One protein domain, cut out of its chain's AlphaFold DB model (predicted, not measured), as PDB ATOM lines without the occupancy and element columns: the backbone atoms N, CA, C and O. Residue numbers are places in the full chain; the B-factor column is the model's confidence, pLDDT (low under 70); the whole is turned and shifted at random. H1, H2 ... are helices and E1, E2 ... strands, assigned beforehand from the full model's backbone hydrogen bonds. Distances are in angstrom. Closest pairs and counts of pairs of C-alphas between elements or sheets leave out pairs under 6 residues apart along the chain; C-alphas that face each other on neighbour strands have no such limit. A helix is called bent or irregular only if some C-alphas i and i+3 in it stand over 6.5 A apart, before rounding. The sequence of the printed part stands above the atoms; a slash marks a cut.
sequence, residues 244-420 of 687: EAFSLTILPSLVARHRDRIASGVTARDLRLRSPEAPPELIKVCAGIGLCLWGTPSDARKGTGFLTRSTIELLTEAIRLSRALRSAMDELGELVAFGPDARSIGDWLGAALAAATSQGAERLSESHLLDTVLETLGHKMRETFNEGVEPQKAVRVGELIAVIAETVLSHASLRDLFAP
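This is residues 244 to 420 of the 687 residues of the protein "Putative segregation ATPase" of Sorangium cellulosum So0157-2 (UniProt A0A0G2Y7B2). The longest helix, H1, and H5 pack together at one end of a cluster of crossed helices with the short H2 in its core, and H3 and H4 make a corner at the other end. H7 folds back on H6 as a helical hairpin and packs on H4. The printed part has 177 residues, mostly helix, with eight named helices and one strand, E1, between H4 and H5. It is compact, with a radius of gyration of the C-alphas of 16.4 A and spans of 55 by 40 by 25 A.

H1, residues 244 to 265, runs 30.9 A from C-alpha 244 at (179.470, 150.162, 178.194); it is only just irregular, with C-alphas 248 and 251 6.9 A apart. H2 is residues 280 to 292, H3 309 to 321, H4 323 to 335, E1 336 to 338 and H5 342 to 358, 24.5 A. H6, residues 366 to 377, is irregular, with C-alphas 371 and 374 7.6 A apart. H7, residues 391 to 410, measures 28.9 A, and H8, residues 412 to 418, ends at (180.588, 142.309, 182.998).

H1 touches H5 at a steep tilt of 42 degrees, closest at the C-alphas of His 258 and Gly 350, 5.3 A. H2, the hub, touches H1, H3, H5, H7 and H8, H3 only just, with 3 pairs of C-alphas within 8 A. H6 and H7 form a hairpin, closest at the C-alphas of Leu 374 and Gly 398, 6.0 A. H4 touches H7 at a shallow tilt of 30 degrees; H3 and H4 touch only at the corner. E1 pairs with no named strand. Each O i to N i+4 pair is within hydrogen-bond range except in H1, 15 of 18, and H6, 6 of 8.

The C-alphas of Arg 269 and Ala 300 are farthest apart, 55.4 A. The printed part has no cut. The links H1 to H2, H2 to H3 and H6 to H7 are long. Residues 267 to 273 are under pLDDT 70.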
ATOM      1  N   GLU A 244     179.964 150.119 179.570       89.06
ATOM      2  CA  GLU A 244     179.470 150.162 178.194       89.06
ATOM      3  C   GLU A 244     180.257 151.166 177.352       89.06
ATOM      4  O   GLU A 244     180.718 150.822 176.268       89.06
ATOM      5  N   ALA A 245     180.470 152.389 177.849       86.56
ATOM      6  CA  ALA A 245     181.264 153.383 177.127       86.56
ATOM      7  C   ALA A 245     182.706 152.892 176.916       86.56
ATOM      8  O   ALA A 245     183.302 153.079 175.852       86.56
ATOM      9  N   PHE A 246     183.258 152.220 177.925       88.69
ATOM     10  CA  PHE A 246     184.604 151.682 177.882       88.69
ATOM     11  C   PHE A 246     184.730 150.540 176.862       88.69
ATOM     12  O   PHE A 246     185.601 150.582 175.993       88.69
ATOM     13  N   SER A 247     183.837 149.555 176.927       91.56
ATOM     14  CA  SER A 247     183.916 148.319 176.138       91.56
ATOM     15  C   SER A 247     183.342 148.411 174.725       91.56
ATOM     16  O   SER A 247     183.830 147.712 173.843       91.56
ATOM     17  N   LEU A 248     182.337 149.260 174.484       88.00
ATOM     18  CA  LEU A 248     181.671 149.371 173.177       88.00
ATOM     19  C   LEU A 248     182.247 150.489 172.307       88.00
ATOM     20  O   LEU A 248     182.151 150.421 171.083       88.00
ATOM     21  N   THR A 249     182.859 151.504 172.920       84.62
ATOM     22  CA  THR A 249     183.334 152.692 172.197       84.62
ATOM     23  C   THR A 249     184.849 152.832 172.270       84.62
ATOM     24  O   THR A 249     185.513 152.962 171.242       84.62
ATOM     25  N   ILE A 250     185.425 152.797 173.476       87.31
ATOM     26  CA  ILE A 250     186.843 153.129 173.665       87.31
ATOM     27  C   ILE A 250     187.748 151.958 173.265       87.31
ATOM     28  O   ILE A 250     188.565 152.105 172.352       87.31
ATOM     29  N   LEU A 251     187.608 150.799 173.916       91.00
ATOM     30  CA  LEU A 251     188.498 149.653 173.701       91.00
ATOM     31  C   LEU A 251     188.493 149.121 172.262       91.00
ATOM     32  O   LEU A 251     189.589 148.889 171.754       91.00
ATOM     33  N   PRO A 252     187.355 148.995 171.548       91.06
ATOM     34  CA  PRO A 252     187.362 148.501 170.171       91.06
ATOM     35  C   PRO A 252     188.225 149.358 169.241       91.06
ATOM     36  O   PRO A 252     188.971 148.829 168.418       91.06
ATOM     37  N   SER A 253     188.198 150.684 169.418       87.56
ATOM     38  CA  SER A 253     189.028 151.601 168.630       87.56
ATOM     39  C   SER A 253     190.526 151.440 168.916       87.56
ATOM     40  O   SER A 253     191.347 151.578 168.009       87.56
ATOM     41  N   LEU A 254     190.899 151.126 170.161       89.81
ATOM     42  CA  LEU A 254     192.289 150.874 170.546       89.81
ATOM     43  C   LEU A 254     192.757 149.515 170.026       89.81
ATOM     44  O   LEU A 254     193.814 149.436 169.406       89.81
ATOM     45  N   VAL A 255     191.938 148.476 170.203       92.00
ATOM     46  CA  VAL A 255     192.185 147.122 169.692       92.00
ATOM     47  C   VAL A 255     192.400 147.142 168.179       92.00
ATOM     48  O   VAL A 255     193.379 146.572 167.707       92.00
ATOM     49  N   ALA A 256     191.561 147.863 167.426       90.88
ATOM     50  CA  ALA A 256     191.735 148.024 165.983       90.88
ATOM     51  C   ALA A 256     193.108 148.624 165.631       90.88
ATOM     52  O   ALA A 256     193.822 148.069 164.804       90.88
ATOM     53  N   ARG A 257     193.546 149.683 166.329       89.75
ATOM     54  CA  ARG A 257     194.878 150.281 166.105       89.75
ATOM     55  C   ARG A 257     196.018 149.316 166.417       89.75
ATOM     56  O   ARG A 257     197.023 149.331 165.713       89.75
ATOM     57  N   HIS A 258     195.911 148.523 167.483       91.19
ATOM     58  CA  HIS A 258     196.926 147.514 167.798       91.19
ATOM     59  C   HIS A 258     196.967 146.429 166.725       91.19
ATOM     60  O   HIS A 258     198.052 146.082 166.271       91.19
ATOM     61  N   ARG A 259     195.802 145.973 166.259       90.31
ATOM     62  CA  ARG A 259     195.683 145.023 165.151       90.31
ATOM     63  C   ARG A 259     196.353 145.547 163.882       90.31
ATOM     64  O   ARG A 259     197.144 144.831 163.279       90.31
ATOM     65  N   ASP A 260     196.104 146.804 163.527       89.06
ATOM     66  CA  ASP A 260     196.693 147.435 162.342       89.06
ATOM     67  C   ASP A 260     198.222 147.570 162.465       89.06
ATOM     68  O   ASP A 260     198.945 147.372 161.490       89.06
ATOM     69  N   ARG A 261     198.739 147.855 163.672       87.38
ATOM     70  CA  ARG A 261     200.190 147.883 163.944       87.38
ATOM     71  C   ARG A 261     200.831 146.502 163.889       87.38
ATOM     72  O   ARG A 261     201.939 146.373 163.382       87.38
ATOM     73  N   ILE A 262     200.158 145.485 164.422       86.56
ATOM     74  CA  ILE A 262     200.621 144.099 164.324       86.56
ATOM     75  C   ILE A 262     200.675 143.716 162.843       86.56
ATOM     76  O   ILE A 262     201.713 143.276 162.368       86.56
ATOM     77  N   ALA A 263     199.611 143.990 162.084       85.69
ATOM     78  CA  ALA A 263     199.559 143.703 160.654       85.69
ATOM     79  C   ALA A 263     200.644 144.435 159.843       85.69
ATOM     80  O   ALA A 263     201.154 143.872 158.879       85.69
ATOM     81  N   SER A 264     201.021 145.663 160.222       85.00
ATOM     82  CA  SER A 264     202.064 146.427 159.521       85.00
ATOM     83  C   SER A 264     203.496 146.047 159.909       85.00
ATOM     84  O   SER A 264     204.409 146.254 159.111       85.00
ATOM     85  N   GLY A 265     203.710 145.494 161.107       80.88
ATOM     86  CA  GLY A 265     205.019 145.017 161.569       80.88
ATOM     87  C   GLY A 265     205.378 143.598 161.107       80.88
ATOM     88  O   GLY A 265     206.535 143.194 161.196       80.88
ATOM     89  N   VAL A 266     204.398 142.841 160.618       73.81
ATOM     90  CA  VAL A 266     204.545 141.448 160.184       73.81
ATOM     91  C   VAL A 266     205.061 141.413 158.738       73.81
ATOM     92  O   VAL A 266     204.503 142.052 157.846       73.81
ATOM     93  N   THR A 267     206.164 140.697 158.488       69.62
ATOM     94  CA  THR A 267     206.769 140.641 157.145       69.62
ATOM     95  C   THR A 267     205.814 140.005 156.132       69.62
ATOM     96  O   THR A 267     204.958 139.196 156.488       69.62
ATOM     97  N   ALA A 268     205.978 140.303 154.836       57.97
ATOM     98  CA  ALA A 268     205.096 139.778 153.784       57.97
ATOM     99  C   ALA A 268     204.979 138.237 153.760       57.97
ATOM    100  O   ALA A 268     204.013 137.690 153.229       57.97
ATOM    101  N   ARG A 269     205.956 137.532 154.346       54.28
ATOM    102  CA  ARG A 269     205.980 136.070 154.457       54.28
ATOM    103  C   ARG A 269     205.019 135.533 155.527       54.28
ATOM    104  O   ARG A 269     204.524 134.419 155.379       54.28
ATOM    105  N   ASP A 270     204.700 136.354 156.519       61.06
ATOM    106  CA  ASP A 270     203.867 136.034 157.678       61.06
ATOM    107  C   ASP A 270     202.417 136.552 157.529       61.06
ATOM    108  O   ASP A 270     201.545 136.194 158.315       61.06
ATOM    109  N   LEU A 271     202.115 137.310 156.458       57.25
ATOM    110  CA  LEU A 271     200.775 137.834 156.107       57.25
ATOM    111  C   LEU A 271     199.676 136.764 155.958       57.25
ATOM    112  O   LEU A 271     198.500 137.099 155.812       57.25
ATOM    113  N   ARG A 272     200.033 135.475 155.956       59.56
ATOM    114  CA  ARG A 272     199.053 134.379 155.962       59.56
ATOM    115  C   ARG A 272     198.372 134.208 157.321       59.56
ATOM    116  O   ARG A 272     197.280 133.646 157.362       59.56
ATOM    117  N   LEU A 273     198.982 134.687 158.405       66.44
ATOM    118  CA  LEU A 273     198.375 134.677 159.729       66.44
ATOM    119  C   LEU A 273     197.449 135.889 159.844       66.44
ATOM    120  O   LEU A 273     197.888 137.036 159.910       66.44
ATOM    121  N   ARG A 274     196.136 135.634 159.828       77.69
ATOM    122  CA  ARG A 274     195.148 136.661 160.167       77.69
ATOM    123  C   ARG A 274     195.434 137.131 161.589       77.69
ATOM    124  O   ARG A 274     195.625 136.303 162.475       77.69
ATOM    125  N   SER A 275     195.461 138.445 161.804       80.88
ATOM    126  CA  SER A 275     195.610 138.968 163.159       80.88
ATOM    127  C   SER A 275     194.430 138.480 164.011       80.88
ATOM    128  O   SER A 275     193.289 138.582 163.543       80.88
ATOM    129  N   PRO A 276     194.688 137.925 165.207       88.62
ATOM    130  CA  PRO A 276     193.658 137.317 166.024       88.62
ATOM    131  C   PRO A 276     192.549 138.314 166.334       88.62
ATOM    132  O   PRO A 276     192.782 139.503 166.568       88.62
ATOM    133  N   GLU A 277     191.317 137.822 166.344       91.06
ATOM    134  CA  GLU A 277     190.178 138.621 166.775       91.06
ATOM    135  C   GLU A 277     190.055 138.569 168.303       91.06
ATOM    136  O   GLU A 277     190.185 137.506 168.918       91.06
ATOM    137  N   ALA A 278     189.799 139.726 168.918       92.75
ATOM    138  CA  ALA A 278     189.406 139.822 170.318       92.75
ATOM    139  C   ALA A 278     187.872 139.725 170.403       92.75
ATOM    140  O   ALA A 278     187.193 140.630 169.905       92.75
ATOM    141  N   PRO A 279     187.303 138.666 171.012       93.31
ATOM    142  CA  PRO A 279     185.854 138.539 171.137       93.31
ATOM    143  C   PRO A 279     185.244 139.737 171.892       93.31
ATOM    144  O   PRO A 279     185.801 140.138 172.919       93.31
ATOM    145  N   PRO A 280     184.092 140.291 171.461       91.12
ATOM    146  CA  PRO A 280     183.459 141.433 172.132       91.12
ATOM    147  C   PRO A 280     183.168 141.197 173.619       91.12
ATOM    148  O   PRO A 280     183.360 142.090 174.445       91.12
ATOM    149  N   GLU A 281     182.757 139.979 173.979       92.75
ATOM    150  CA  GLU A 281     182.551 139.565 175.372       92.75
ATOM    151  C   GLU A 281     183.840 139.673 176.188       92.75
ATOM    152  O   GLU A 281     183.831 140.188 177.302       92.75
ATOM    153  N   LEU A 282     184.972 139.261 175.614       95.19
ATOM    154  CA  LEU A 282     186.263 139.312 176.289       95.19
ATOM    155  C   LEU A 282     186.736 140.759 176.481       95.19
ATOM    156  O   LEU A 282     187.237 141.099 177.547       95.19
ATOM    157  N   ILE A 283     186.488 141.643 175.506       95.38
ATOM    158  CA  ILE A 283     186.743 143.088 175.644       95.38
ATOM    159  C   ILE A 283     185.932 143.676 176.810       95.38
ATOM    160  O   ILE A 283     186.468 144.450 177.605       95.38
ATOM    161  N   LYS A 284     184.653 143.296 176.939       95.00
ATOM    162  CA  LYS A 284     183.792 143.708 178.060       95.00
ATOM    163  C   LYS A 284     184.311 143.190 179.401       95.00
ATOM    164  O   LYS A 284     184.400 143.964 180.352       95.00
ATOM    165  N   VAL A 285     184.717 141.924 179.468       96.94
ATOM    166  CA  VAL A 285     185.322 141.344 180.676       96.94
ATOM    167  C   VAL A 285     186.617 142.075 181.047       96.94
ATOM    168  O   VAL A 285     186.772 142.470 182.199       96.94
ATOM    169  N   CYS A 286     187.505 142.362 180.091       97.50
ATOM    170  CA  CYS A 286     188.722 143.146 180.331       97.50
ATOM    171  C   CYS A 286     188.426 144.575 180.814       97.50
ATOM    172  O   CYS A 286     189.130 145.082 181.687       97.50
ATOM    173  N   ALA A 287     187.377 145.220 180.294       96.25
ATOM    174  CA  ALA A 287     186.913 146.506 180.810       96.25
ATOM    175  C   ALA A 287     186.441 146.387 182.271       96.25
ATOM    176  O   ALA A 287     186.825 147.210 183.101       96.25
ATOM    177  N   GLY A 288     185.669 145.343 182.596       96.94
ATOM    178  CA  GLY A 288     185.245 145.017 183.960       96.94
ATOM    179  C   GLY A 288     186.423 144.803 184.911       96.94
ATOM    180  O   GLY A 288     186.473 145.428 185.968       96.94
ATOM    181  N   ILE A 289     187.429 144.027 184.491       98.06
ATOM    182  CA  ILE A 289     188.693 143.844 185.225       98.06
ATOM    183  C   ILE A 289     189.369 145.195 185.456       98.06
ATOM    184  O   ILE A 289     189.708 145.525 186.588       98.06
ATOM    185  N   GLY A 290     189.502 146.020 184.413       96.50
ATOM    186  CA  GLY A 290     190.080 147.359 184.527       96.50
ATOM    187  C   GLY A 290     189.366 148.247 185.549       96.50
ATOM    188  O   GLY A 290     190.026 149.009 186.253       96.50
ATOM    189  N   LEU A 291     188.040 148.122 185.680       96.06
ATOM    190  CA  LEU A 291     187.257 148.804 186.714       96.06
ATOM    191  C   LEU A 291     187.482 148.192 188.107       96.06
ATOM    192  O   LEU A 291     187.628 148.942 189.068       96.06
ATOM    193  N   CYS A 292     187.580 146.865 188.236       97.56
ATOM    194  CA  CYS A 292     187.923 146.198 189.501       97.56
ATOM    195  C   CYS A 292     189.300 146.615 190.039       97.56
ATOM    196  O   CYS A 292     189.479 146.722 191.250       97.56
ATOM    197  N   LEU A 293     190.255 146.925 189.157       97.00
ATOM    198  CA  LEU A 293     191.587 147.417 189.531       97.00
ATOM    199  C   LEU A 293     191.581 148.830 190.139       97.00
ATOM    200  O   LEU A 293     192.608 149.310 190.611       97.00
ATOM    201  N   TRP A 294     190.427 149.502 190.187       94.81
ATOM    202  CA  TRP A 294     190.257 150.686 191.028       94.81
ATOM    203  C   TRP A 294     190.101 150.339 192.507       94.81
ATOM    204  O   TRP A 294     190.142 151.257 193.322       94.81
ATOM    205  N   GLY A 295     189.959 149.061 192.872       95.94
ATOM    206  CA  GLY A 295     189.705 148.570 194.226       95.94
ATOM    207  C   GLY A 295     188.245 148.732 194.654       95.94
ATOM    208  O   GLY A 295     187.402 149.197 193.885       95.94
ATOM    209  N   THR A 296     187.934 148.372 195.898       96.75
ATOM    210  CA  THR A 296     186.555 148.428 196.407       96.75
ATOM    211  C   THR A 296     186.022 149.866 196.425       96.75
ATOM    212  O   THR A 296     186.714 150.765 196.927       96.75
ATOM    213  N   PRO A 297     184.805 150.115 195.894       94.94
ATOM    214  CA  PRO A 297     184.171 151.426 195.971       94.94
ATOM    215  C   PRO A 297     183.932 151.823 197.431       94.94
ATOM    216  O   PRO A 297     183.195 151.162 198.158       94.94
ATOM    217  N   SER A 298     184.559 152.914 197.864       93.81
ATOM    218  CA  SER A 298     184.386 153.475 199.208       93.81
ATOM    219  C   SER A 298     184.545 154.989 199.168       93.81
ATOM    220  O   SER A 298     185.454 155.503 198.511       93.81
ATOM    221  N   ASP A 299     183.692 155.701 199.901       88.81
ATOM    222  CA  ASP A 299     183.717 157.166 199.993       88.81
ATOM    223  C   ASP A 299     185.009 157.703 200.626       88.81
ATOM    224  O   ASP A 299     185.389 158.848 200.385       88.81
ATOM    225  N   ALA A 300     185.720 156.875 201.396       89.94
ATOM    226  CA  ALA A 300     187.010 157.237 201.977       89.94
ATOM    227  C   ALA A 300     188.143 157.300 200.932       89.94
ATOM    228  O   ALA A 300     189.194 157.891 201.191       89.94
ATOM    229  N   ARG A 301     187.954 156.702 199.747       89.25
ATOM    230  CA  ARG A 301     189.002 156.576 198.727       89.25
ATOM    231  C   ARG A 301     188.917 157.697 197.696       89.25
ATOM    232  O   ARG A 301     187.868 157.975 197.121       89.25
ATOM    233  N   LYS A 302     190.072 158.304 197.398       86.00
ATOM    234  CA  LYS A 302     190.187 159.456 196.482       86.00
ATOM    235  C   LYS A 302     189.683 159.151 195.066       86.00
ATOM    236  O   LYS A 302     189.096 160.025 194.433       86.00
ATOM    237  N   GLY A 303     189.906 157.929 194.576       84.69
ATOM    238  CA  GLY A 303     189.507 157.504 193.232       84.69
ATOM    239  C   GLY A 303     187.997 157.322 193.048       84.69
ATOM    240  O   GLY A 303     187.485 157.610 191.970       84.69
ATOM    241  N   THR A 304     187.269 156.921 194.097       88.88
ATOM    242  CA  THR A 304     185.827 156.613 194.029       88.88
ATOM    243  C   THR A 304     184.995 157.819 193.604       88.88
ATOM    244  O   THR A 304     183.991 157.662 192.917       88.88
ATOM    245  N   GLY A 305     185.441 159.033 193.939       89.75
ATOM    246  CA  GLY A 305     184.789 160.276 193.522       89.75
ATOM    247  C   GLY A 305     184.764 160.509 192.006       89.75
ATOM    248  O   GLY A 305     184.090 161.431 191.561       89.75
ATOM    249  N   PHE A 306     185.478 159.699 191.218       91.44
ATOM    250  CA  PHE A 306     185.433 159.726 189.755       91.44
ATOM    251  C   PHE A 306     184.674 158.544 189.151       91.44
ATOM    252  O   PHE A 306     184.533 158.496 187.934       91.44
ATOM    253  N   LEU A 307     184.188 157.594 189.947       92.19
ATOM    254  CA  LEU A 307     183.355 156.509 189.439       92.19
ATOM    255  C   LEU A 307     181.911 156.997 189.307       92.19
ATOM    256  O   LEU A 307     181.393 157.698 190.178       92.19
ATOM    257  N   THR A 308     181.249 156.624 188.213       91.00
ATOM    258  CA  THR A 308     179.811 156.876 188.070       91.00
ATOM    259  C   THR A 308     179.029 156.030 189.078       91.00
ATOM    260  O   THR A 308     179.512 155.004 189.563       91.00
ATOM    261  N   ARG A 309     177.786 156.427 189.373       89.69
ATOM    262  CA  ARG A 309     176.897 155.639 190.237       89.69
ATOM    263  C   ARG A 309     176.692 154.216 189.702       89.69
ATOM    264  O   ARG A 309     176.800 153.271 190.474       89.69
ATOM    265  N   SER A 310     176.473 154.071 188.395       88.44
ATOM    266  CA  SER A 310     176.296 152.767 187.745       88.44
ATOM    267  C   SER A 310     177.550 151.896 187.871       88.44
ATOM    268  O   SER A 310     177.448 150.711 188.170       88.44
ATOM    269  N   THR A 311     178.746 152.482 187.748       93.19
ATOM    270  CA  THR A 311     180.013 151.776 187.999       93.19
ATOM    271  C   THR A 311     180.158 151.339 189.458       93.19
ATOM    272  O   THR A 311     180.595 150.221 189.715       93.19
ATOM    273  N   ILE A 312     179.792 152.190 190.422       94.44
ATOM    274  CA  ILE A 312     179.833 151.838 191.851       94.44
ATOM    275  C   ILE A 312     178.882 150.673 192.144       94.44
ATOM    276  O   ILE A 312     179.279 149.721 192.816       94.44
ATOM    277  N   GLU A 313     177.654 150.722 191.628       93.12
ATOM    278  CA  GLU A 313     176.652 149.659 191.781       93.12
ATOM    279  C   GLU A 313     177.136 148.342 191.150       93.12
ATOM    280  O   GLU A 313     177.106 147.303 191.809       93.12
ATOM    281  N   LEU A 314     177.690 148.399 189.935       94.50
ATOM    282  CA  LEU A 314     178.296 147.255 189.248       94.50
ATOM    283  C   LEU A 314     179.423 146.613 190.073       94.50
ATOM    284  O   LEU A 314     179.429 145.403 190.287       94.50
ATOM    285  N   LEU A 315     180.379 147.415 190.551       96.56
ATOM    286  CA  LEU A 315     181.504 146.915 191.345       96.56
ATOM    287  C   LEU A 315     181.048 146.382 192.706       96.56
ATOM    288  O   LEU A 315     181.595 145.388 193.179       96.56
ATOM    289  N   THR A 316     180.029 146.997 193.313       96.06
ATOM    290  CA  THR A 316     179.412 146.510 194.556       96.06
ATOM    291  C   THR A 316     178.783 145.137 194.350       96.06
ATOM    292  O   THR A 316     178.923 144.268 195.207       96.06
ATOM    293  N   GLU A 317     178.126 144.912 193.214       95.75
ATOM    294  CA  GLU A 317     177.579 143.601 192.879       95.75
ATOM    295  C   GLU A 317     178.690 142.574 192.619       95.75
ATOM    296  O   GLU A 317     178.650 141.470 193.162       95.75
ATOM    297  N   ALA A 318     179.747 142.950 191.897       96.88
ATOM    298  CA  ALA A 318     180.884 142.066 191.634       96.88
ATOM    299  C   ALA A 318     181.515 141.521 192.934       96.88
ATOM    300  O   ALA A 318     181.709 140.313 193.087       96.88
ATOM    301  N   ILE A 319     181.758 142.382 193.928       97.88
ATOM    302  CA  ILE A 319     182.315 141.961 195.229       97.88
ATOM    303  C   ILE A 319     181.315 141.187 196.111       97.88
ATOM    304  O   ILE A 319     181.703 140.640 197.149       97.88
ATOM    305  N   ARG A 320     180.015 141.169 195.778       96.94
ATOM    306  CA  ARG A 320     179.029 140.274 196.417       96.94
ATOM    307  C   ARG A 320     179.091 138.873 195.824       96.94
ATOM    308  O   ARG A 320     178.943 137.913 196.573       96.94
ATOM    309  N   LEU A 321     179.350 138.766 194.522       97.31
ATOM    310  CA  LEU A 321     179.438 137.486 193.820       97.31
ATOM    311  C   LEU A 321     180.714 136.700 194.157       97.31
ATOM    312  O   LEU A 321     180.685 135.476 194.117       97.31
ATOM    313  N   SER A 322     181.816 137.368 194.521       98.19
ATOM    314  CA  SER A 322     183.075 136.694 194.869       98.19
ATOM    315  C   SER A 322     183.773 137.309 196.084       98.19
ATOM    316  O   SER A 322     184.210 138.463 196.072       98.19
ATOM    317  N   ARG A 323     183.950 136.498 197.138       98.00
ATOM    318  CA  ARG A 323     184.722 136.875 198.337       98.00
ATOM    319  C   ARG A 323     186.210 137.061 198.028       98.00
ATOM    320  O   ARG A 323     186.832 137.940 198.618       98.00
ATOM    321  N   ALA A 324     186.762 136.254 197.121       98.25
ATOM    322  CA  ALA A 324     188.154 136.373 196.692       98.25
ATOM    323  C   ALA A 324     188.392 137.717 195.988       98.25
ATOM    324  O   ALA A 324     189.308 138.448 196.361       98.25
ATOM    325  N   LEU A 325     187.493 138.091 195.066       98.19
ATOM    326  CA  LEU A 325     187.542 139.384 194.384       98.19
ATOM    327  C   LEU A 325     187.455 140.542 195.381       98.19
ATOM    328  O   LEU A 325     188.278 141.450 195.325       98.19
ATOM    329  N   ARG A 326     186.499 140.490 196.320       98.00
ATOM    330  CA  ARG A 326     186.371 141.494 197.388       98.00
ATOM    331  C   ARG A 326     187.677 141.668 198.156       98.00
ATOM    332  O   ARG A 326     188.158 142.785 198.270       98.00
ATOM    333  N   SER A 327     188.246 140.567 198.650       98.25
ATOM    334  CA  SER A 327     189.479 140.606 199.440       98.25
ATOM    335  C   SER A 327     190.626 141.249 198.661       98.25
ATOM    336  O   SER A 327     191.341 142.081 199.212       98.25
ATOM    337  N   ALA A 328     190.782 140.895 197.382       98.44
ATOM    338  CA  ALA A 328     191.831 141.456 196.541       98.44
ATOM    339  C   ALA A 328     191.589 142.942 196.222       98.44
ATOM    340  O   ALA A 328     192.523 143.738 196.250       98.44
ATOM    341  N   MET A 329     190.340 143.337 195.958       98.12
ATOM    342  CA  MET A 329     189.962 144.728 195.691       98.12
ATOM    343  C   MET A 329     190.067 145.632 196.927       98.12
ATOM    344  O   MET A 329     190.415 146.806 196.780       98.12
ATOM    345  N   ASP A 330     189.773 145.112 198.121       97.69
ATOM    346  CA  ASP A 330     189.953 145.823 199.390       97.69
ATOM    347  C   ASP A 330     191.442 146.105 199.619       97.69
ATOM    348  O   ASP A 330     191.836 147.256 199.796       97.69
ATOM    349  N   GLU A 331     192.286 145.072 199.521       97.88
ATOM    350  CA  GLU A 331     193.728 145.201 199.739       97.88
ATOM    351  C   GLU A 331     194.406 146.070 198.672       97.88
ATOM    352  O   GLU A 331     195.172 146.978 199.002       97.88
ATOM    353  N   LEU A 332     194.075 145.861 197.392       97.50
ATOM    354  CA  LEU A 332     194.567 146.713 196.309       97.50
ATOM    355  C   LEU A 332     194.162 148.167 196.562       97.50
ATOM    356  O   LEU A 332     194.950 149.081 196.331       97.50
ATOM    357  N   GLY A 333     192.953 148.378 197.088       95.94
ATOM    358  CA  GLY A 333     192.420 149.699 197.361       95.94
ATOM    359  C   GLY A 333     193.206 150.523 198.385       95.94
ATOM    360  O   GLY A 333     193.180 151.754 198.300       95.94
ATOM    361  N   GLU A 334     193.926 149.863 199.292       96.31
ATOM    362  CA  GLU A 334     194.839 150.490 200.257       96.31
ATOM    363  C   GLU A 334     196.207 150.826 199.631       96.31
ATOM    364  O   GLU A 334     196.856 151.817 199.986       96.31
ATOM    365  N   LEU A 335     196.640 150.022 198.657       97.06
ATOM    366  CA  LEU A 335     197.936 150.160 197.987       97.06
ATOM    367  C   LEU A 335     197.909 151.141 196.807       97.06
ATOM    368  O   LEU A 335     198.948 151.708 196.461       97.06
ATOM    369  N   VAL A 336     196.738 151.383 196.200       95.00
ATOM    370  CA  VAL A 336     196.596 152.271 195.034       95.00
ATOM    371  C   VAL A 336     195.566 153.382 195.247       95.00
ATOM    372  O   VAL A 336     194.444 153.179 195.718       95.00
ATOM    373  N   ALA A 337     195.940 154.593 194.836       91.88
ATOM    374  CA  ALA A 337     195.072 155.766 194.853       91.88
ATOM    375  C   ALA A 337     194.120 155.798 193.647       91.88
ATOM    376  O   ALA A 337     192.981 156.254 193.776       91.88
ATOM    377  N   PHE A 338     194.598 155.336 192.488       92.19
ATOM    378  CA  PHE A 338     193.852 155.306 191.233       92.19
ATOM    379  C   PHE A 338     194.180 154.035 190.450       92.19
ATOM    380  O   PHE A 338     195.347 153.642 190.368       92.19
ATOM    381  N   GLY A 339     193.145 153.432 189.863       92.50
ATOM    382  CA  GLY A 339     193.288 152.286 188.971       92.50
ATOM    383  C   GLY A 339     193.840 152.672 187.592       92.50
ATOM    384  O   GLY A 339     194.091 153.856 187.323       92.50
ATOM    385  N   PRO A 340     194.023 151.682 186.703       93.56
ATOM    386  CA  PRO A 340     194.556 151.908 185.370       93.56
ATOM    387  C   PRO A 340     193.598 152.752 184.524       93.56
ATOM    388  O   PRO A 340     192.371 152.703 184.664       93.56
ATOM    389  N   ASP A 341     194.180 153.525 183.612       89.94
ATOM    390  CA  ASP A 341     193.418 154.264 182.617       89.94
ATOM    391  C   ASP A 341     192.957 153.372 181.451       89.94
ATOM    392  O   ASP A 341     193.431 152.253 181.249       89.94
ATOM    393  N   ALA A 342     192.016 153.886 180.656       88.50
ATOM    394  CA  ALA A 342     191.444 153.154 179.531       88.50
ATOM    395  C   ALA A 342     192.472 152.731 178.467       88.50
ATOM    396  O   ALA A 342     192.299 151.702 177.813       88.50
ATOM    397  N   ARG A 343     193.548 153.509 178.300       90.44
ATOM    398  CA  ARG A 343     194.624 153.191 177.363       90.44
ATOM    399  C   ARG A 343     195.452 152.022 177.878       90.44
ATOM    400  O   ARG A 343     195.770 151.166 177.073       90.44
ATOM    401  N   SER A 344     195.714 151.932 179.180       94.44
ATOM    402  CA  SER A 344     196.424 150.788 179.770       94.44
ATOM    403  C   SER A 344     195.710 149.456 179.510       94.44
ATOM    404  O   SER A 344     196.362 148.466 179.197       94.44
ATOM    405  N   ILE A 345     194.373 149.426 179.567       96.25
ATOM    406  CA  ILE A 345     193.596 148.220 179.224       96.25
ATOM    407  C   ILE A 345     193.642 147.928 177.716       96.25
ATOM    408  O   ILE A 345     193.731 146.771 177.316       96.25
ATOM    409  N   GLY A 346     193.633 148.965 176.870       95.12
ATOM    410  CA  GLY A 346     193.853 148.811 175.428       95.12
ATOM    411  C   GLY A 346     195.249 148.276 175.089       95.12
ATOM    412  O   GLY A 346     195.362 147.374 174.264       95.12
ATOM    413  N   ASP A 347     196.285 148.779 175.768       95.56
ATOM    414  CA  ASP A 347     197.668 148.315 175.639       95.56
ATOM    415  C   ASP A 347     197.782 146.845 176.093       95.56
ATOM    416  O   ASP A 347     198.436 146.059 175.413       95.56
ATOM    417  N   TRP A 348     197.091 146.444 177.172       97.88
ATOM    418  CA  TRP A 348     197.039 145.047 177.641       97.88
ATOM    419  C   TRP A 348     196.381 144.118 176.621       97.88
ATOM    420  O   TRP A 348     196.956 143.094 176.262       97.88
ATOM    421  N   LEU A 349     195.222 144.502 176.075       97.38
ATOM    422  CA  LEU A 349     194.587 143.761 174.979       97.38
ATOM    423  C   LEU A 349     195.504 143.675 173.751       97.38
ATOM    424  O   LEU A 349     195.589 142.626 173.119       97.38
ATOM    425  N   GLY A 350     196.214 144.757 173.422       96.00
ATOM    426  CA  GLY A 350     197.202 144.783 172.346       96.00
ATOM    427  C   GLY A 350     198.368 143.817 172.577       96.00
ATOM    428  O   GLY A 350     198.740 143.091 171.657       96.00
ATOM    429  N   ALA A 351     198.908 143.770 173.798       96.88
ATOM    430  CA  ALA A 351     199.961 142.833 174.191       96.88
ATOM    431  C   ALA A 351     199.474 141.379 174.113       96.88
ATOM    432  O   ALA A 351     200.140 140.531 173.523       96.88
ATOM    433  N   ALA A 352     198.268 141.104 174.610       97.38
ATOM    434  CA  ALA A 352     197.668 139.777 174.558       97.38
ATOM    435  C   ALA A 352     197.389 139.317 173.110       97.38
ATOM    436  O   ALA A 352     197.597 138.153 172.772       97.38
ATOM    437  N   LEU A 353     196.988 140.230 172.216       96.44
ATOM    438  CA  LEU A 353     196.847 139.956 170.778       96.44
ATOM    439  C   LEU A 353     198.192 139.674 170.101       96.44
ATOM    440  O   LEU A 353     198.276 138.789 169.247       96.44
ATOM    441  N   ALA A 354     199.249 140.393 170.477       94.25
ATOM    442  CA  ALA A 354     200.597 140.122 169.987       94.25
ATOM    443  C   ALA A 354     201.104 138.747 170.464       94.25
ATOM    444  O   ALA A 354     201.682 138.001 169.668       94.25
ATOM    445  N   ALA A 355     200.818 138.372 171.717       95.50
ATOM    446  CA  ALA A 355     201.117 137.045 172.256       95.50
ATOM    447  C   ALA A 355     200.362 135.945 171.490       95.50
ATOM    448  O   ALA A 355     200.985 135.002 171.005       95.50
ATOM    449  N   ALA A 356     199.053 136.120 171.276       95.56
ATOM    450  CA  ALA A 356     198.232 135.208 170.479       95.56
ATOM    451  C   ALA A 356     198.777 135.038 169.048       95.56
ATOM    452  O   ALA A 356     198.914 133.919 168.556       95.56
ATOM    453  N   THR A 357     199.160 136.146 168.402       92.62
ATOM    454  CA  THR A 357     199.749 136.143 167.050       92.62
ATOM    455  C   THR A 357     201.059 135.358 167.017       92.62
ATOM    456  O   THR A 357     201.264 134.533 166.130       92.62
ATOM    457  N   SER A 358     201.928 135.577 168.006       91.81
ATOM    458  CA  SER A 358     203.228 134.897 168.111       91.81
ATOM    459  C   SER A 358     203.084 133.387 168.323       91.81
ATOM    460  O   SER A 358     203.953 132.622 167.915       91.81
ATOM    461  N   GLN A 359     201.974 132.952 168.921       94.44
ATOM    462  CA  GLN A 359     201.629 131.540 169.109       94.44
ATOM    463  C   GLN A 359     200.863 130.942 167.912       94.44
ATOM    464  O   GLN A 359     200.498 129.769 167.941       94.44
ATOM    465  N   GLY A 360     200.605 131.726 166.858       92.12
ATOM    466  CA  GLY A 360     199.820 131.294 165.699       92.12
ATOM    467  C   GLY A 360     198.339 131.054 166.011       92.12
ATOM    468  O   GLY A 360     197.670 130.334 165.271       92.12
ATOM    469  N   ALA A 361     197.818 131.625 167.101       93.50
ATOM    470  CA  ALA A 361     196.424 131.472 167.488       93.50
ATOM    471  C   ALA A 361     195.509 132.360 166.629       93.50
ATOM    472  O   ALA A 361     195.764 133.549 166.446       93.50
ATOM    473  N   GLU A 362     194.390 131.804 166.158       91.88
ATOM    474  CA  GLU A 362     193.385 132.559 165.391       91.88
ATOM    475  C   GLU A 362     192.543 133.500 166.266       91.88
ATOM    476  O   GLU A 362     191.911 134.435 165.770       91.88
ATOM    477  N   ARG A 363     192.489 133.241 167.578       93.38
ATOM    478  CA  ARG A 363     191.656 133.978 168.532       93.38
ATOM    479  C   ARG A 363     192.408 134.266 169.816       93.38
ATOM    480  O   ARG A 363     193.216 133.463 170.281       93.38
ATOM    481  N   LEU A 364     192.080 135.405 170.416       95.75
ATOM    482  CA  LEU A 364     192.522 135.743 171.759       95.75
ATOM    483  C   LEU A 364     191.845 134.818 172.790       95.75
ATOM    484  O   LEU A 364     190.618 134.726 172.818       95.75
ATOM    485  N   SER A 365     192.636 134.153 173.633       95.81
ATOM    486  CA  SER A 365     192.181 133.320 174.749       95.81
ATOM    487  C   SER A 365     192.437 134.008 176.096       95.81
ATOM    488  O   SER A 365     193.133 135.021 176.185       95.81
ATOM    489  N   GLU A 366     191.893 133.422 177.162       96.81
ATOM    490  CA  GLU A 366     192.095 133.882 178.541       96.81
ATOM    491  C   GLU A 366     193.543 133.701 179.015       96.81
ATOM    492  O   GLU A 366     194.049 134.548 179.745       96.81
ATOM    493  N   SER A 367     194.239 132.655 178.552       97.81
ATOM    494  CA  SER A 367     195.650 132.436 178.890       97.81
ATOM    495  C   SER A 367     196.528 133.587 178.401       97.81
ATOM    496  O   SER A 367     197.292 134.134 179.184       97.81
ATOM    497  N   HIS A 368     196.334 134.062 177.163       98.12
ATOM    498  CA  HIS A 368     197.096 135.203 176.636       98.12
ATOM    499  C   HIS A 368     196.893 136.483 177.461       98.12
ATOM    500  O   HIS A 368     197.805 137.302 177.581       98.12
ATOM    501  N   LEU A 369     195.691 136.681 178.013       98.19
ATOM    502  CA  LEU A 369     195.403 137.816 178.888       98.19
ATOM    503  C   LEU A 369     196.150 137.694 180.213       98.19
ATOM    504  O   LEU A 369     196.778 138.661 180.637       98.19
ATOM    505  N   LEU A 370     196.097 136.522 180.849       98.19
ATOM    506  CA  LEU A 370     196.786 136.263 182.115       98.19
ATOM    507  C   LEU A 370     198.308 136.368 181.966       98.19
ATOM    508  O   LEU A 370     198.949 137.014 182.790       98.19
ATOM    509  N   ASP A 371     198.867 135.840 180.877       98.06
ATOM    510  CA  ASP A 371     200.310 135.865 180.611       98.06
ATOM    511  C   ASP A 371     200.861 137.295 180.469       98.06
ATOM    512  O   ASP A 371     202.017 137.559 180.789       98.06
ATOM    513  N   THR A 372     200.034 138.243 180.012       98.38
ATOM    514  CA  THR A 372     200.458 139.619 179.686       98.38
ATOM    515  C   THR A 372     199.999 140.677 180.692       98.38
ATOM    516  O   THR A 372     200.388 141.848 180.587       98.38
ATOM    517  N   VAL A 373     199.173 140.304 181.680       98.25
ATOM    518  CA  VAL A 373     198.519 141.268 182.580       98.25
ATOM    519  C   VAL A 373     199.520 142.025 183.450       98.25
ATOM    520  O   VAL A 373     199.420 143.245 183.577       98.25
ATOM    521  N   LEU A 374     200.515 141.337 184.014       97.69
ATOM    522  CA  LEU A 374     201.476 141.949 184.935       97.69
ATOM    523  C   LEU A 374     202.467 142.851 184.210       97.69
ATOM    524  O   LEU A 374     202.686 143.983 184.642       97.69
ATOM    525  N   GLU A 375     203.001 142.379 183.082       97.12
ATOM    526  CA  GLU A 375     203.903 143.159 182.233       97.12
ATOM    527  C   GLU A 375     203.247 144.482 181.817       97.12
ATOM    528  O   GLU A 375     203.866 145.548 181.882       97.12
ATOM    529  N   THR A 376     201.960 144.431 181.457       97.19
ATOM    530  CA  THR A 376     201.279 145.601 180.909       97.19
ATOM    531  C   THR A 376     200.685 146.514 181.976       97.19
ATOM    532  O   THR A 376     200.791 147.734 181.848       97.19
ATOM    533  N   LEU A 377     200.044 145.963 183.012       97.25
ATOM    534  CA  LEU A 377     199.280 146.742 183.994       97.25
ATOM    535  C   LEU A 377     200.033 147.017 185.297       97.25
ATOM    536  O   LEU A 377     199.693 147.993 185.968       97.25
ATOM    537  N   GLY A 378     201.055 146.225 185.641       94.56
ATOM    538  CA  GLY A 378     201.764 146.326 186.924       94.56
ATOM    539  C   GLY A 378     202.294 147.730 187.218       94.56
ATOM    540  O   GLY A 378     202.148 148.233 188.323       94.56
ATOM    541  N   HIS A 379     202.794 148.417 186.192       93.25
ATOM    542  CA  HIS A 379     203.380 149.756 186.294       93.25
ATOM    543  C   HIS A 379     202.419 150.892 185.877       93.25
ATOM    544  O   HIS A 379     202.844 152.027 185.644       93.25
ATOM    545  N   LYS A 380     201.123 150.603 185.689       93.25
ATOM    546  CA  LYS A 380     200.128 151.561 185.158       93.25
ATOM    547  C   LYS A 380     199.165 152.108 186.207       93.25
ATOM    548  O   LYS A 380     198.254 152.859 185.854       93.25
ATOM    549  N   MET A 381     199.342 151.734 187.466       92.19
ATOM    550  CA  MET A 381     198.516 152.206 188.572       92.19
ATOM    551  C   MET A 381     199.245 153.270 189.379       92.19
ATOM    552  O   MET A 381     200.471 153.371 189.362       92.19
ATOM    553  N   ARG A 382     198.475 154.100 190.086       91.25
ATOM    554  CA  ARG A 382     199.043 155.127 190.956       91.25
ATOM    555  C   ARG A 382     199.117 154.606 192.382       91.25
ATOM    556  O   ARG A 382     198.110 154.598 193.087       91.25
ATOM    557  N   GLU A 383     200.311 154.228 192.800       94.06
ATOM    558  CA  GLU A 383     200.588 153.697 194.134       94.06
ATOM    559  C   GLU A 383     200.507 154.775 195.228       94.06
ATOM    560  O   GLU A 383     200.765 155.962 194.990       94.06
ATOM    561  N   THR A 384     200.127 154.364 196.441       94.12
ATOM    562  CA  THR A 384     200.128 155.207 197.655       94.12
ATOM    563  C   THR A 384     201.467 155.186 198.395       94.12
ATOM    564  O   THR A 384     201.657 155.956 199.338       94.12
ATOM    565  N   PHE A 385     202.395 154.333 197.964       94.88
ATOM    566  CA  PHE A 385     203.723 154.142 198.536       94.88
ATOM    567  C   PHE A 385     204.822 154.543 197.538       94.88
ATOM    568  O   PHE A 385     204.550 154.946 196.409       94.88
ATOM    569  N   ASN A 386     206.078 154.491 197.986       94.25
ATOM    570  CA  ASN A 386     207.247 154.688 197.133       94.25
ATOM    571  C   ASN A 386     207.893 153.324 196.872       94.25
ATOM    572  O   ASN A 386     208.450 152.735 197.799       94.25
ATOM    573  N   GLU A 387     207.829 152.843 195.632       93.88
ATOM    574  CA  GLU A 387     208.382 151.550 195.206       93.88
ATOM    575  C   GLU A 387     209.856 151.360 195.605       93.88
ATOM    576  O   GLU A 387     210.236 150.287 196.062       93.88
ATOM    577  N   GLY A 388     210.679 152.415 195.538       94.75
ATOM    578  CA  GLY A 388     212.092 152.338 195.921       94.75
ATOM    579  C   GLY A 388     212.327 152.146 197.424       94.75
ATOM    580  O   GLY A 388     213.399 151.697 197.824       94.75
ATOM    581  N   VAL A 389     211.340 152.484 198.260       96.31
ATOM    582  CA  VAL A 389     211.392 152.310 199.723       96.31
ATOM    583  C   VAL A 389     210.681 151.026 200.152       96.31
ATOM    584  O   VAL A 389     211.098 150.386 201.114       96.31
ATOM    585  N   GLU A 390     209.612 150.642 199.453       97.44
ATOM    586  CA  GLU A 390     208.746 149.513 199.808       97.44
ATOM    587  C   GLU A 390     208.503 148.565 198.614       97.44
ATOM    588  O   GLU A 390     207.352 148.356 198.220       97.44
ATOM    589  N   PRO A 391     209.550 147.949 198.033       96.75
ATOM    590  CA  PRO A 391     209.432 147.135 196.816       96.75
ATOM    591  C   PRO A 391     208.502 145.924 196.983       96.75
ATOM    592  O   PRO A 391     207.825 145.512 196.044       96.75
ATOM    593  N   GLN A 392     208.386 145.382 198.199       98.00
ATOM    594  CA  GLN A 392     207.450 144.303 198.517       98.00
ATOM    595  C   GLN A 392     205.983 144.691 198.279       98.00
ATOM    596  O   GLN A 392     205.171 143.828 197.952       98.00
ATOM    597  N   LYS A 393     205.627 145.978 198.413       97.81
ATOM    598  CA  LYS A 393     204.269 146.451 198.122       97.81
ATOM    599  C   LYS A 393     204.000 146.485 196.619       97.81
ATOM    600  O   LYS A 393     202.891 146.149 196.226       97.81
ATOM    601  N   ALA A 394     204.995 146.806 195.790       97.12
ATOM    602  CA  ALA A 394     204.864 146.744 194.332       97.12
ATOM    603  C   ALA A 394     204.679 145.299 193.844       97.12
ATOM    604  O   ALA A 394     203.776 145.019 193.056       97.12
ATOM    605  N   VAL A 395     205.447 144.352 194.402       97.56
ATOM    606  CA  VAL A 395     205.232 142.913 194.158       97.56
ATOM    607  C   VAL A 395     203.809 142.516 194.547       97.56
ATOM    608  O   VAL A 395     203.100 141.900 193.750       97.56
ATOM    609  N   ARG A 396     203.353 142.943 195.731       98.00
ATOM    610  CA  ARG A 396     202.000 142.649 196.208       98.00
ATOM    611  C   ARG A 396     200.913 143.236 195.308       98.00
ATOM    612  O   ARG A 396     199.913 142.574 195.049       98.00
ATOM    613  N   VAL A 397     201.105 144.453 194.801       98.00
ATOM    614  CA  VAL A 397     200.213 145.065 193.810       98.00
ATOM    615  C   VAL A 397     200.117 144.185 192.559       98.00
ATOM    616  O   VAL A 397     199.008 143.901 192.114       98.00
ATOM    617  N   GLY A 398     201.246 143.694 192.039       97.75
ATOM    618  CA  GLY A 398     201.270 142.744 190.925       97.75
ATOM    619  C   GLY A 398     200.470 141.470 191.217       97.75
ATOM    620  O   GLY A 398     199.578 141.115 190.452       97.75
ATOM    621  N   GLU A 399     200.709 140.822 192.359       98.19
ATOM    622  CA  GLU A 399     199.955 139.628 192.774       98.19
ATOM    623  C   GLU A 399     198.440 139.879 192.810       98.19
ATOM    624  O   GLU A 399     197.658 139.074 192.305       98.19
ATOM    625  N   LEU A 400     198.014 141.018 193.364       98.56
ATOM    626  CA  LEU A 400     196.599 141.384 193.453       98.56
ATOM    627  C   LEU A 400     195.970 141.622 192.074       98.56
ATOM    628  O   LEU A 400     194.825 141.225 191.863       98.56
ATOM    629  N   ILE A 401     196.704 142.212 191.121       98.38
ATOM    630  CA  ILE A 401     196.241 142.354 189.729       98.38
ATOM    631  C   ILE A 401     195.975 140.978 189.113       98.38
ATOM    632  O   ILE A 401     194.907 140.775 188.530       98.38
ATOM    633  N   ALA A 402     196.920 140.041 189.250       98.19
ATOM    634  CA  ALA A 402     196.771 138.685 188.721       98.19
ATOM    635  C   ALA A 402     195.564 137.974 189.346       98.19
ATOM    636  O   ALA A 402     194.718 137.468 188.613       98.19
ATOM    637  N   VAL A 403     195.424 138.026 190.677       98.56
ATOM    638  CA  VAL A 403     194.290 137.420 191.396       98.56
ATOM    639  C   VAL A 403     192.955 138.001 190.931       98.56
ATOM    640  O   VAL A 403     192.000 137.250 190.725       98.56
ATOM    641  N   ILE A 404     192.859 139.322 190.747       98.56
ATOM    642  CA  ILE A 404     191.635 139.969 190.254       98.56
ATOM    643  C   ILE A 404     191.318 139.494 188.833       98.56
ATOM    644  O   ILE A 404     190.182 139.095 188.571       98.56
ATOM    645  N   ALA A 405     192.300 139.506 187.929       98.31
ATOM    646  CA  ALA A 405     192.108 139.077 186.546       98.31
ATOM    647  C   ALA A 405     191.693 137.599 186.464       98.31
ATOM    648  O   ALA A 405     190.685 137.283 185.833       98.31
ATOM    649  N   GLU A 406     192.405 136.711 187.157       98.38
ATOM    650  CA  GLU A 406     192.115 135.276 187.218       98.38
ATOM    651  C   GLU A 406     190.733 135.001 187.816       98.38
ATOM    652  O   GLU A 406     189.950 134.240 187.244       98.38
ATOM    653  N   THR A 407     190.380 135.669 188.920       98.38
ATOM    654  CA  THR A 407     189.066 135.509 189.560       98.38
ATOM    655  C   THR A 407     187.940 135.926 188.617       98.38
ATOM    656  O   THR A 407     186.933 135.230 188.519       98.38
ATOM    657  N   VAL A 408     188.080 137.050 187.911       98.12
ATOM    658  CA  VAL A 408     187.035 137.528 186.996       98.12
ATOM    659  C   VAL A 408     186.933 136.652 185.742       98.12
ATOM    660  O   VAL A 408     185.819 136.366 185.308       98.12
ATOM    661  N   LEU A 409     188.056 136.199 185.171       97.50
ATOM    662  CA  LEU A 409     188.069 135.351 183.969       97.50
ATOM    663  C   LEU A 409     187.543 133.932 184.238       97.50
ATOM    664  O   LEU A 409     186.838 133.372 183.399       97.50
ATOM    665  N   SER A 410     187.818 133.370 185.417       97.38
ATOM    666  CA  SER A 410     187.399 132.006 185.778       97.38
ATOM    667  C   SER A 410     185.978 131.912 186.352       97.38
ATOM    668  O   SER A 410     185.356 130.851 186.297       97.38
ATOM    669  N   HIS A 411     185.421 133.003 186.890       97.44
ATOM    670  CA  HIS A 411     184.135 132.971 187.587       97.44
ATOM    671  C   HIS A 411     182.958 133.340 186.670       97.44
ATOM    672  O   HIS A 411     182.700 134.518 186.410       97.44
ATOM    673  N   ALA A 412     182.166 132.344 186.259       96.12
ATOM    674  CA  ALA A 412     181.046 132.505 185.319       96.12
ATOM    675  C   ALA A 412     180.115 133.690 185.647       96.12
ATOM    676  O   ALA A 412     179.923 134.566 184.813       96.12
ATOM    677  N   SER A 413     179.632 133.806 186.891       95.62
ATOM    678  CA  SER A 413     178.720 134.903 187.266       95.62
ATOM    679  C   SER A 413     179.342 136.303 187.188       95.62
ATOM    680  O   SER A 413     178.616 137.270 186.981       95.62
ATOM    681  N   LEU A 414     180.665 136.436 187.359       96.38
ATOM    682  CA  LEU A 414     181.353 137.720 187.193       96.38
ATOM    683  C   LEU A 414     181.483 138.071 185.711       96.38
ATOM    684  O   LEU A 414     181.288 139.225 185.333       96.38
ATOM    685  N   ARG A 415     181.750 137.078 184.859       95.88
ATOM    686  CA  ARG A 415     181.744 137.271 183.405       95.88
ATOM    687  C   ARG A 415     180.368 137.671 182.910       95.88
ATOM    688  O   ARG A 415     180.280 138.630 182.160       95.88
ATOM    689  N   ASP A 416     179.316 136.999 183.370       91.94
ATOM    690  CA  ASP A 416     177.939 137.336 183.005       91.94
ATOM    691  C   ASP A 416     177.557 138.744 183.487       91.94
ATOM    692  O   ASP A 416     176.834 139.463 182.796       91.94
ATOM    693  N   LEU A 417     178.082 139.171 184.644       93.00
ATOM    694  CA  LEU A 417     177.902 140.530 185.154       93.00
ATOM    695  C   LEU A 417     178.585 141.583 184.257       93.00
ATOM    696  O   LEU A 417     177.989 142.624 183.989       93.00
ATOM    697  N   PHE A 418     179.818 141.339 183.799       94.75
ATOM    698  CA  PHE A 418     180.588 142.309 182.998       94.75
ATOM    699  C   PHE A 418     180.359 142.218 181.491       94.75
ATOM    700  O   PHE A 418     180.513 143.204 180.774       94.75
ATOM    701  N   ALA A 419     179.952 141.066 180.987       91.50
ATOM    702  CA  ALA A 419     179.578 140.859 179.602       91.50
ATOM    703  C   ALA A 419     178.137 140.344 179.523       91.50
ATOM    704  O   ALA A 419     177.915 139.247 179.005       91.50
ATOM    705  N   PRO A 420     177.134 141.125 179.983       77.62
ATOM    706  CA  PRO A 420     175.757 140.708 179.818       77.62
ATOM    707  C   PRO A 420     175.489 140.542 178.329       77.62
ATOM    708  O   PRO A 420     175.933 141.357 177.502       77.62
TER     709      PRO A 420